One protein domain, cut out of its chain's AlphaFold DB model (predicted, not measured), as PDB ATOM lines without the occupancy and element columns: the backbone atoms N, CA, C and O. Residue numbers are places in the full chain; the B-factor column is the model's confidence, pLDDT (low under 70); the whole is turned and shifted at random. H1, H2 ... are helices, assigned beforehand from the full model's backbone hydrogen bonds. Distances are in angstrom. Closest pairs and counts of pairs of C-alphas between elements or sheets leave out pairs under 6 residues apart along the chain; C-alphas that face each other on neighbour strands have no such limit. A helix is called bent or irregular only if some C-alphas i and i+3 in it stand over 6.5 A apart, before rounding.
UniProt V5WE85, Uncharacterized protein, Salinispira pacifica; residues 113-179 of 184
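What this domain is: This is residues 113 to 179 of the 184 residues of an uncharacterized protein of Salinispira pacifica (UniProt V5WE85). The model is a helical hairpin of H2 and H3, side by side, with H1 set crosswise at the end where H2 begins, far from the link that joins H2 to H3. Residues 113 to 120 of H1 stick out free. The printed part has 67 residues with three named helices, in the order H1, H2, H3, and no named strand: all helix. It is loose, with a radius of gyration of the C-alphas of 14.5 A, and spans 40 by 29 by 20 A.

Where its parts are: The longest helix, H2, has residues 138 to 157 and measures 28.3 A from first to last C-alpha, beginning at C-alpha 138 at (118.608, 111.011, 77.828). H3 has residues 166 to 179, 20.0 A, and ends at C-alpha 179 at (129.718, 109.976, 69.855); it is irregular, C-alphas 176 and 179 being 7.1 A apart. H1 has residues 113 to 131, 27.7 A, and begins at C-alpha 113 at (114.301, 93.021, 69.151).

How they stand to each other: H2 and H3 touch and form a helical hairpin, running opposite ways at a shallow tilt of 13 degrees; their closest C-alphas, those of Pro 143 and Gly 172, are 4.2 A apart. H1 touches H2 with residues 124 to 129 alone, and H2 touches H1 with residues 138 to 139 alone; their closest C-alphas, those of Asn 125 and Leu 138, are 4.7 A apart. The lines of H1 and H2 are about perpendicular, at 78 degrees. H1 and H3 are apart. In H1 every O i to N i+4 pair is within hydrogen-bond range; in H2 15 of 16 are, and in H3 9 of 10.

The domain as a whole: The two C-alphas farthest apart, those of His 115 and Arg 158, are 42.4 A apart. The printed part has no cut, and both links are short, of 6 residues from H1 to H2 and 8 from H2 to H3. The mean pLDDT of the printed part is 73.1; it is under 70 at residues 113 to 115, 153 to 154, 157 to 166 and 169 to 179.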
ATOM      1  N   ALA A 113     114.412  92.621  67.750       64.12
ATOM      2  CA  ALA A 113     114.301  93.021  69.151       64.12
ATOM      3  C   ALA A 113     114.991  94.366  69.458       64.12
ATOM      4  O   ALA A 113     114.492  95.150  70.262       64.12
ATOM      5  N   ILE A 114     116.110  94.666  68.791       69.00
ATOM      6  CA  ILE A 114     116.856  95.910  69.011       69.00
ATOM      7  C   ILE A 114     116.099  97.114  68.438       69.00
ATOM      8  O   ILE A 114     116.194  98.201  68.998       69.00
ATOM      9  N   HIS A 115     115.295  96.929  67.386       66.94
ATOM     10  CA  HIS A 115     114.502  98.013  66.805       66.94
ATOM     11  C   HIS A 115     113.469  98.565  67.797       66.94
ATOM     12  O   HIS A 115     113.368  99.776  67.977       66.94
ATOM     13  N   HIS A 116     112.765  97.683  68.508       71.25
ATOM     14  CA  HIS A 116     111.801  98.089  69.535       71.25
ATOM     15  C   HIS A 116     112.474  98.781  70.722       71.25
ATOM     16  O   HIS A 116     111.970  99.783  71.224       71.25
ATOM     17  N   ILE A 117     113.647  98.294  71.137       74.69
ATOM     18  CA  ILE A 117     114.430  98.931  72.203       74.69
ATOM     19  C   ILE A 117     114.872 100.336  71.778       74.69
ATOM     20  O   ILE A 117     114.751 101.274  72.560       74.69
ATOM     21  N   GLN A 118     115.326 100.508  70.535       76.69
ATOM     22  CA  GLN A 118     115.718 101.817  70.003       76.69
ATOM     23  C   GLN A 118     114.542 102.797  69.977       76.69
ATOM     24  O   GLN A 118     114.687 103.925  70.430       76.69
ATOM     25  N   GLN A 119     113.355 102.354  69.557       80.25
ATOM     26  CA  GLN A 119     112.151 103.191  69.577       80.25
ATOM     27  C   GLN A 119     111.787 103.679  70.987       80.25
ATOM     28  O   GLN A 119     111.377 104.830  71.151       80.25
ATOM     29  N   ILE A 120     111.947 102.819  71.998       81.06
ATOM     30  CA  ILE A 120     111.704 103.164  73.407       81.06
ATOM     31  C   ILE A 120     112.762 104.151  73.919       81.06
ATOM     32  O   ILE A 120     112.429 105.118  74.599       81.06
ATOM     33  N   ILE A 121     114.037 103.940  73.587       81.25
ATOM     34  CA  ILE A 121     115.115 104.873  73.947       81.25
ATOM     35  C   ILE A 121     114.866 106.244  73.306       81.25
ATOM     36  O   ILE A 121     114.985 107.266  73.978       81.25
ATOM     37  N   ASP A 122     114.462 106.277  72.039       82.94
ATOM     38  CA  ASP A 122     114.205 107.520  71.314       82.94
ATOM     39  C   ASP A 122     112.987 108.276  71.858       82.94
ATOM     40  O   ASP A 122     112.986 109.511  71.885       82.94
ATOM     41  N   SER A 123     111.942 107.566  72.297       86.62
ATOM     42  CA  SER A 123     110.777 108.199  72.924       86.62
ATOM     43  C   SER A 123     111.121 108.790  74.291       86.62
ATOM     44  O   SER A 123     110.744 109.928  74.567       86.62
ATOM     45  N   LEU A 124     111.907 108.079  75.104       83.12
ATOM     46  CA  LEU A 124     112.441 108.592  76.369       83.12
ATOM     47  C   LEU A 124     113.342 109.811  76.149       83.12
ATOM     48  O   LEU A 124     113.223 110.801  76.868       83.12
ATOM     49  N   ASN A 125     114.204 109.766  75.130       84.69
ATOM     50  CA  ASN A 125     115.081 110.877  74.781       84.69
ATOM     51  C   ASN A 125     114.294 112.137  74.425       84.69
ATOM     52  O   ASN A 125     114.581 113.201  74.966       84.69
ATOM     53  N   ARG A 126     113.266 112.010  73.576       86.81
ATOM     54  CA  ARG A 126     112.366 113.125  73.249       86.81
ATOM     55  C   ARG A 126     111.636 113.654  74.480       86.81
ATOM     56  O   ARG A 126     111.623 114.859  74.683       86.81
ATOM     57  N   GLY A 127     111.111 112.774  75.331       87.31
ATOM     58  CA  GLY A 127     110.416 113.188  76.552       87.31
ATOM     59  C   GLY A 127     111.304 113.993  77.506       87.31
ATOM     60  O   GLY A 127     110.879 115.026  78.018       87.31
ATOM     61  N   ILE A 128     112.553 113.564  77.713       82.94
ATOM     62  CA  ILE A 128     113.523 114.300  78.543       82.94
ATOM     63  C   ILE A 128     113.921 115.620  77.874       82.94
ATOM     64  O   ILE A 128     113.983 116.650  78.544       82.94
ATOM     65  N   TYR A 129     114.136 115.608  76.561       85.62
ATOM     66  CA  TYR A 129     114.476 116.802  75.792       85.62
ATOM     67  C   TYR A 129     113.386 117.872  75.871       85.62
ATOM     68  O   TYR A 129     113.667 119.020  76.204       85.62
ATOM     69  N   GLU A 130     112.130 117.498  75.650       87.56
ATOM     70  CA  GLU A 130     110.988 118.413  75.720       87.56
ATOM     71  C   GLU A 130     110.749 118.922  77.146       87.56
ATOM     72  O   GLU A 130     110.587 120.124  77.353       87.56
ATOM     73  N   TYR A 131     110.796 118.033  78.146       88.19
ATOM     74  CA  TYR A 131     110.598 118.406  79.549       88.19
ATOM     75  C   TYR A 131     111.661 119.387  80.057       88.19
ATOM     76  O   TYR A 131     111.378 120.250  80.887       88.19
ATOM     77  N   THR A 132     112.888 119.275  79.550       83.75
ATOM     78  CA  THR A 132     114.012 120.132  79.946       83.75
ATOM     79  C   THR A 132     114.163 121.367  79.059       83.75
ATOM     80  O   THR A 132     115.158 122.079  79.182       83.75
ATOM     81  N   GLY A 133     113.207 121.639  78.160       83.50
ATOM     82  CA  GLY A 133     113.261 122.791  77.254       83.50
ATOM     83  C   GLY A 133     114.414 122.729  76.248       83.50
ATOM     84  O   GLY A 133     114.888 123.763  75.787       83.50
ATOM     85  N   GLY A 134     114.894 121.524  75.936       83.00
ATOM     86  CA  GLY A 134     116.002 121.270  75.019       83.00
ATOM     87  C   GLY A 134     117.394 121.378  75.644       83.00
ATOM     88  O   GLY A 134     118.390 121.297  74.925       83.00
ATOM     89  N   HIS A 135     117.488 121.556  76.964       81.62
ATOM     90  CA  HIS A 135     118.770 121.699  77.661       81.62
ATOM     91  C   HIS A 135     119.434 120.364  78.017       81.62
ATOM     92  O   HIS A 135     120.647 120.322  78.222       81.62
ATOM     93  N   LEU A 136     118.658 119.284  78.114       79.19
ATOM     94  CA  LEU A 136     119.134 117.965  78.521       79.19
ATOM     95  C   LEU A 136     118.470 116.883  77.677       79.19
ATOM     96  O   LEU A 136     117.281 116.929  77.401       79.19
ATOM     97  N   ASP A 137     119.231 115.863  77.309       82.38
ATOM     98  CA  ASP A 137     118.713 114.677  76.637       82.38
ATOM     99  C   ASP A 137     118.936 113.425  77.520       82.38
ATOM    100  O   ASP A 137     119.536 113.483  78.607       82.38
ATOM    101  N   LEU A 138     118.436 112.266  77.091       77.12
ATOM    102  CA  LEU A 138     118.608 111.011  77.828       77.12
ATOM    103  C   LEU A 138     120.093 110.634  77.973       77.12
ATOM    104  O   LEU A 138     120.507 110.112  79.008       77.12
ATOM    105  N   TYR A 139     120.905 110.939  76.966       74.75
ATOM    106  CA  TYR A 139     122.317 110.572  76.913       74.75
ATOM    107  C   TYR A 139     123.185 111.404  77.863       74.75
ATOM    108  O   TYR A 139     124.173 110.888  78.377       74.75
ATOM    109  N   HIS A 140     122.801 112.647  78.154       79.94
ATOM    110  CA  HIS A 140     123.458 113.511  79.137       79.94
ATOM    111  C   HIS A 140     122.919 113.279  80.554       79.94
ATOM    112  O   HIS A 140     123.668 113.383  81.530       79.94
ATOM    113  N   SER A 141     121.642 112.909  80.690       79.19
ATOM    114  CA  SER A 141     121.040 112.656  82.005       79.19
ATOM    115  C   SER A 141     121.596 111.395  82.681       79.19
ATOM    116  O   SER A 141     121.871 111.431  83.881       79.19
ATOM    117  N   VAL A 142     121.853 110.310  81.942       79.38
ATOM    118  CA  VAL A 142     122.393 109.056  82.507       79.38
ATOM    119  C   VAL A 142     123.771 109.249  83.181       79.38
ATOM    120  O   VAL A 142     123.902 108.887  84.354       79.38
ATOM    121  N   PRO A 143     124.787 109.860  82.538       74.00
ATOM    122  CA  PRO A 143     126.056 110.202  83.183       74.00
ATOM    123  C   PRO A 143     125.901 111.118  84.400       74.00
ATOM    124  O   PRO A 143     126.548 110.883  85.420       74.00
ATOM    125  N   LEU A 144     125.035 112.134  84.327       80.56
ATOM    126  CA  LEU A 144     124.790 113.057  85.442       80.56
ATOM    127  C   LEU A 144     124.193 112.340  86.656       80.56
ATOM    128  O   LEU A 144     124.632 112.569  87.784       80.56
ATOM    129  N   ILE A 145     123.248 111.424  86.429       80.56
ATOM    130  CA  ILE A 145     122.673 110.575  87.478       80.56
ATOM    131  C   ILE A 145     123.763 109.698  88.101       80.56
ATOM    132  O   ILE A 145     123.853 109.614  89.326       80.56
ATOM    133  N   LEU A 146     124.629 109.087  87.289       77.31
ATOM    134  CA  LEU A 146     125.733 108.260  87.789       77.31
ATOM    135  C   LEU A 146     126.742 109.068  88.620       77.31
ATOM    136  O   LEU A 146     127.160 108.601  89.683       77.31
ATOM    137  N   ILE A 147     127.092 110.284  88.190       77.62
ATOM    138  CA  ILE A 147     127.944 111.209  88.956       77.62
ATOM    139  C   ILE A 147     127.274 111.569  90.286       77.62
ATOM    140  O   ILE A 147     127.912 111.488  91.339       77.62
ATOM    141  N   GLY A 148     125.982 111.909  90.261       80.44
ATOM    142  CA  GLY A 148     125.207 112.237  91.458       80.44
ATOM    143  C   GLY A 148     125.142 111.082  92.461       80.44
ATOM    144  O   GLY A 148     125.389 111.283  93.652       80.44
ATOM    145  N   LEU A 149     124.887 109.858  91.988       78.12
ATOM    146  CA  LEU A 149     124.878 108.652  92.822       78.12
ATOM    147  C   LEU A 149     126.263 108.355  93.412       78.12
ATOM    148  O   LEU A 149     126.363 108.035  94.599       78.12
ATOM    149  N   GLY A 150     127.327 108.516  92.620       73.31
ATOM    150  CA  GLY A 150     128.706 108.373  93.090       73.31
ATOM    151  C   GLY A 150     129.059 109.380  94.189       73.31
ATOM    152  O   GLY A 150     129.603 108.998  95.229       73.31
ATOM    153  N   ALA A 151     128.689 110.649  94.007       78.81
ATOM    154  CA  ALA A 151     128.893 111.700  95.003       78.81
ATOM    155  C   ALA A 151     128.095 111.436  96.292       78.81
ATOM    156  O   ALA A 151     128.650 111.508  97.392       78.81
ATOM    157  N   TYR A 152     126.819 111.059  96.173       79.56
ATOM    158  CA  TYR A 152     125.972 110.712  97.317       79.56
ATOM    159  C   TYR A 152     126.554 109.548  98.133       79.56
ATOM    160  O   TYR A 152     126.651 109.617  99.363       79.56
ATOM    161  N   GLN A 153     127.007 108.491  97.455       69.31
ATOM    162  CA  GLN A 153     127.610 107.331  98.104       69.31
ATOM    163  C   GLN A 153     128.941 107.676  98.788       69.31
ATOM    164  O   GLN A 153     129.202 107.199  99.897       69.31
ATOM    165  N   PHE A 154     129.761 108.538  98.183       69.19
ATOM    166  CA  PHE A 154     131.002 109.019  98.792       69.19
ATOM    167  C   PHE A 154     130.737 109.775 100.101       69.19
ATOM    168  O   PHE A 154     131.349 109.471 101.129       69.19
ATOM    169  N   ILE A 155     129.772 110.699 100.084       79.25
ATOM    170  CA  ILE A 155     129.397 111.506 101.252       79.25
ATOM    171  C   ILE A 155     128.886 110.614 102.393       79.25
ATOM    172  O   ILE A 155     129.290 110.795 103.544       79.25
ATOM    173  N   LYS A 156     128.037 109.628 102.080       76.56
ATOM    174  CA  LYS A 156     127.398 108.758 103.080       76.56
ATOM    175  C   LYS A 156     128.345 107.720 103.680       76.56
ATOM    176  O   LYS A 156     128.283 107.452 104.875       76.56
ATOM    177  N   THR A 157     129.196 107.109 102.859       69.50
ATOM    178  CA  THR A 157     129.979 105.935 103.280       69.50
ATOM    179  C   THR A 157     131.410 106.286 103.675       69.50
ATOM    180  O   THR A 157     132.056 105.466 104.325       69.50
ATOM    181  N   ARG A 158     131.924 107.471 103.281       65.00
ATOM    182  CA  ARG A 158     133.314 107.949 103.505       65.00
ATOM    183  C   ARG A 158     134.412 106.960 103.071       65.00
ATOM    184  O   ARG A 158     135.587 107.172 103.347       65.00
ATOM    185  N   LYS A 159     134.036 105.875 102.398       59.78
ATOM    186  CA  LYS A 159     134.889 104.784 101.944       59.78
ATOM    187  C   LYS A 159     134.805 104.741 100.429       59.78
ATOM    188  O   LYS A 159     133.721 104.613  99.868       59.78
ATOM    189  N   LEU A 160     135.962 104.807  99.785       58.06
ATOM    190  CA  LEU A 160     136.121 104.636  98.344       58.06
ATOM    191  C   LEU A 160     136.084 103.132  97.985       58.06
ATOM    192  O   LEU A 160     137.005 102.607  97.377       58.06
ATOM    193  N   LEU A 161     135.073 102.396  98.460       52.03
ATOM    194  CA  LEU A 161     134.992 100.935  98.323       52.03
ATOM    195  C   LEU A 161     133.906 100.532  97.329       52.03
ATOM    196  O   LEU A 161     132.845 100.058  97.713       52.03
ATOM    197  N   LEU A 162     134.223 100.718  96.054       53.97
ATOM    198  CA  LEU A 162     133.751  99.963  94.889       53.97
ATOM    199  C   LEU A 162     134.923  99.998  93.878       53.97
ATOM    200  O   LEU A 162     135.809 100.842  94.034       53.97
ATOM    201  N   PRO A 163     134.958  99.170  92.820       54.19
ATOM    202  CA  PRO A 163     135.631  99.541  91.571       54.19
ATOM    203  C   PRO A 163     134.952 100.834  91.078       54.19
ATOM    204  O   PRO A 163     133.900 100.805  90.445       54.19
ATOM    205  N   GLY A 164     135.419 101.972  91.590       61.47
ATOM    206  CA  GLY A 164     134.499 102.905  92.248       61.47
ATOM    207  C   GLY A 164     134.618 104.322  91.745       61.47
ATOM    208  O   GLY A 164     135.723 104.816  91.572       61.47
ATOM    209  N   ALA A 165     133.466 104.960  91.532       56.81
ATOM    210  CA  ALA A 165     133.272 106.343  91.091       56.81
ATOM    211  C   ALA A 165     134.003 106.732  89.793       56.81
ATOM    212  O   ALA A 165     133.332 107.015  88.814       56.81
ATOM    213  N   LEU A 166     135.333 106.684  89.740       58.53
ATOM    214  CA  LEU A 166     136.167 106.920  88.560       58.53
ATOM    215  C   LEU A 166     135.781 106.039  87.370       58.53
ATOM    216  O   LEU A 166     135.701 106.553  86.265       58.53
ATOM    217  N   THR A 167     135.480 104.751  87.573       71.75
ATOM    218  CA  THR A 167     135.033 103.872  86.477       71.75
ATOM    219  C   THR A 167     133.664 104.297  85.953       71.75
ATOM    220  O   THR A 167     133.493 104.463  84.753       71.75
ATOM    221  N   LEU A 168     132.692 104.547  86.835       70.69
ATOM    222  CA  LEU A 168     131.356 105.014  86.436       70.69
ATOM    223  C   LEU A 168     131.402 106.412  85.801       70.69
ATOM    224  O   LEU A 168     130.712 106.664  84.818       70.69
ATOM    225  N   MET A 169     132.260 107.293  86.315       61.50
ATOM    226  CA  MET A 169     132.519 108.628  85.785       61.50
ATOM    227  C   MET A 169     133.214 108.551  84.427       61.50
ATOM    228  O   MET A 169     132.844 109.292  83.531       61.50
ATOM    229  N   TRP A 170     134.154 107.623  84.236       66.38
ATOM    230  CA  TRP A 170     134.802 107.359  82.953       66.38
ATOM    231  C   TRP A 170     133.815 106.820  81.915       66.38
ATOM    232  O   TRP A 170     133.794 107.313  80.791       66.38
ATOM    233  N   TRP A 171     132.949 105.868  82.280       69.75
ATOM    234  CA  TRP A 171     131.876 105.384  81.402       69.75
ATOM    235  C   TRP A 171     130.873 106.498  81.066       69.75
ATOM    236  O   TRP A 171     130.489 106.646  79.910       69.75
ATOM    237  N   GLY A 172     130.513 107.343  82.037       67.50
ATOM    238  CA  GLY A 172     129.654 108.507  81.803       67.50
ATOM    239  C   GLY A 172     130.304 109.566  80.901       67.50
ATOM    240  O   GLY A 172     129.691 110.031  79.946       67.50
ATOM    241  N   PHE A 173     131.566 109.909  81.161       62.94
ATOM    242  CA  PHE A 173     132.353 110.891  80.410       62.94
ATOM    243  C   PHE A 173     132.655 110.427  78.978       62.94
ATOM    244  O   PHE A 173     132.464 111.186  78.029       62.94
ATOM    245  N   SER A 174     133.061 109.167  78.796       67.25
ATOM    246  CA  SER A 174     133.273 108.573  77.467       67.25
ATOM    247  C   SER A 174     131.972 108.456  76.670       67.25
ATOM    248  O   SER A 174     131.993 108.678  75.463       67.25
ATOM    249  N   SER A 175     130.834 108.201  77.323       68.38
ATOM    250  CA  SER A 175     129.519 108.238  76.671       68.38
ATOM    251  C   SER A 175     129.122 109.648  76.213       68.38
ATOM    252  O   SER A 175     128.442 109.777  75.197       68.38
ATOM    253  N   LEU A 176     129.541 110.692  76.934       58.97
ATOM    254  CA  LEU A 176     129.244 112.096  76.621       58.97
ATOM    255  C   LEU A 176     130.121 112.638  75.473       58.97
ATOM    256  O   LEU A 176     129.657 113.445  74.674       58.97
ATOM    257  N   LEU A 177     131.368 112.165  75.345       56.50
ATOM    258  CA  LEU A 177     132.341 112.659  74.352       56.50
ATOM    259  C   LEU A 177     132.563 111.735  73.140       56.50
ATOM    260  O   LEU A 177     132.978 112.197  72.080       56.50
ATOM    261  N   GLY A 178     132.309 110.431  73.265       52.06
ATOM    262  CA  GLY A 178     132.690 109.421  72.266       52.06
ATOM    263  C   GLY A 178     131.809 109.351  71.016       52.06
ATOM    264  O   GLY A 178     132.151 108.645  70.070       52.06
ATOM    265  N   ARG A 179     130.681 110.070  70.968       52.28
ATOM    266  CA  ARG A 179     129.718 109.976  69.855       52.28
ATOM    267  C   ARG A 179     129.887 111.057  68.777       52.28
ATOM    268  O   ARG A 179     129.131 111.074  67.816       52.28
TER     269      ARG A 179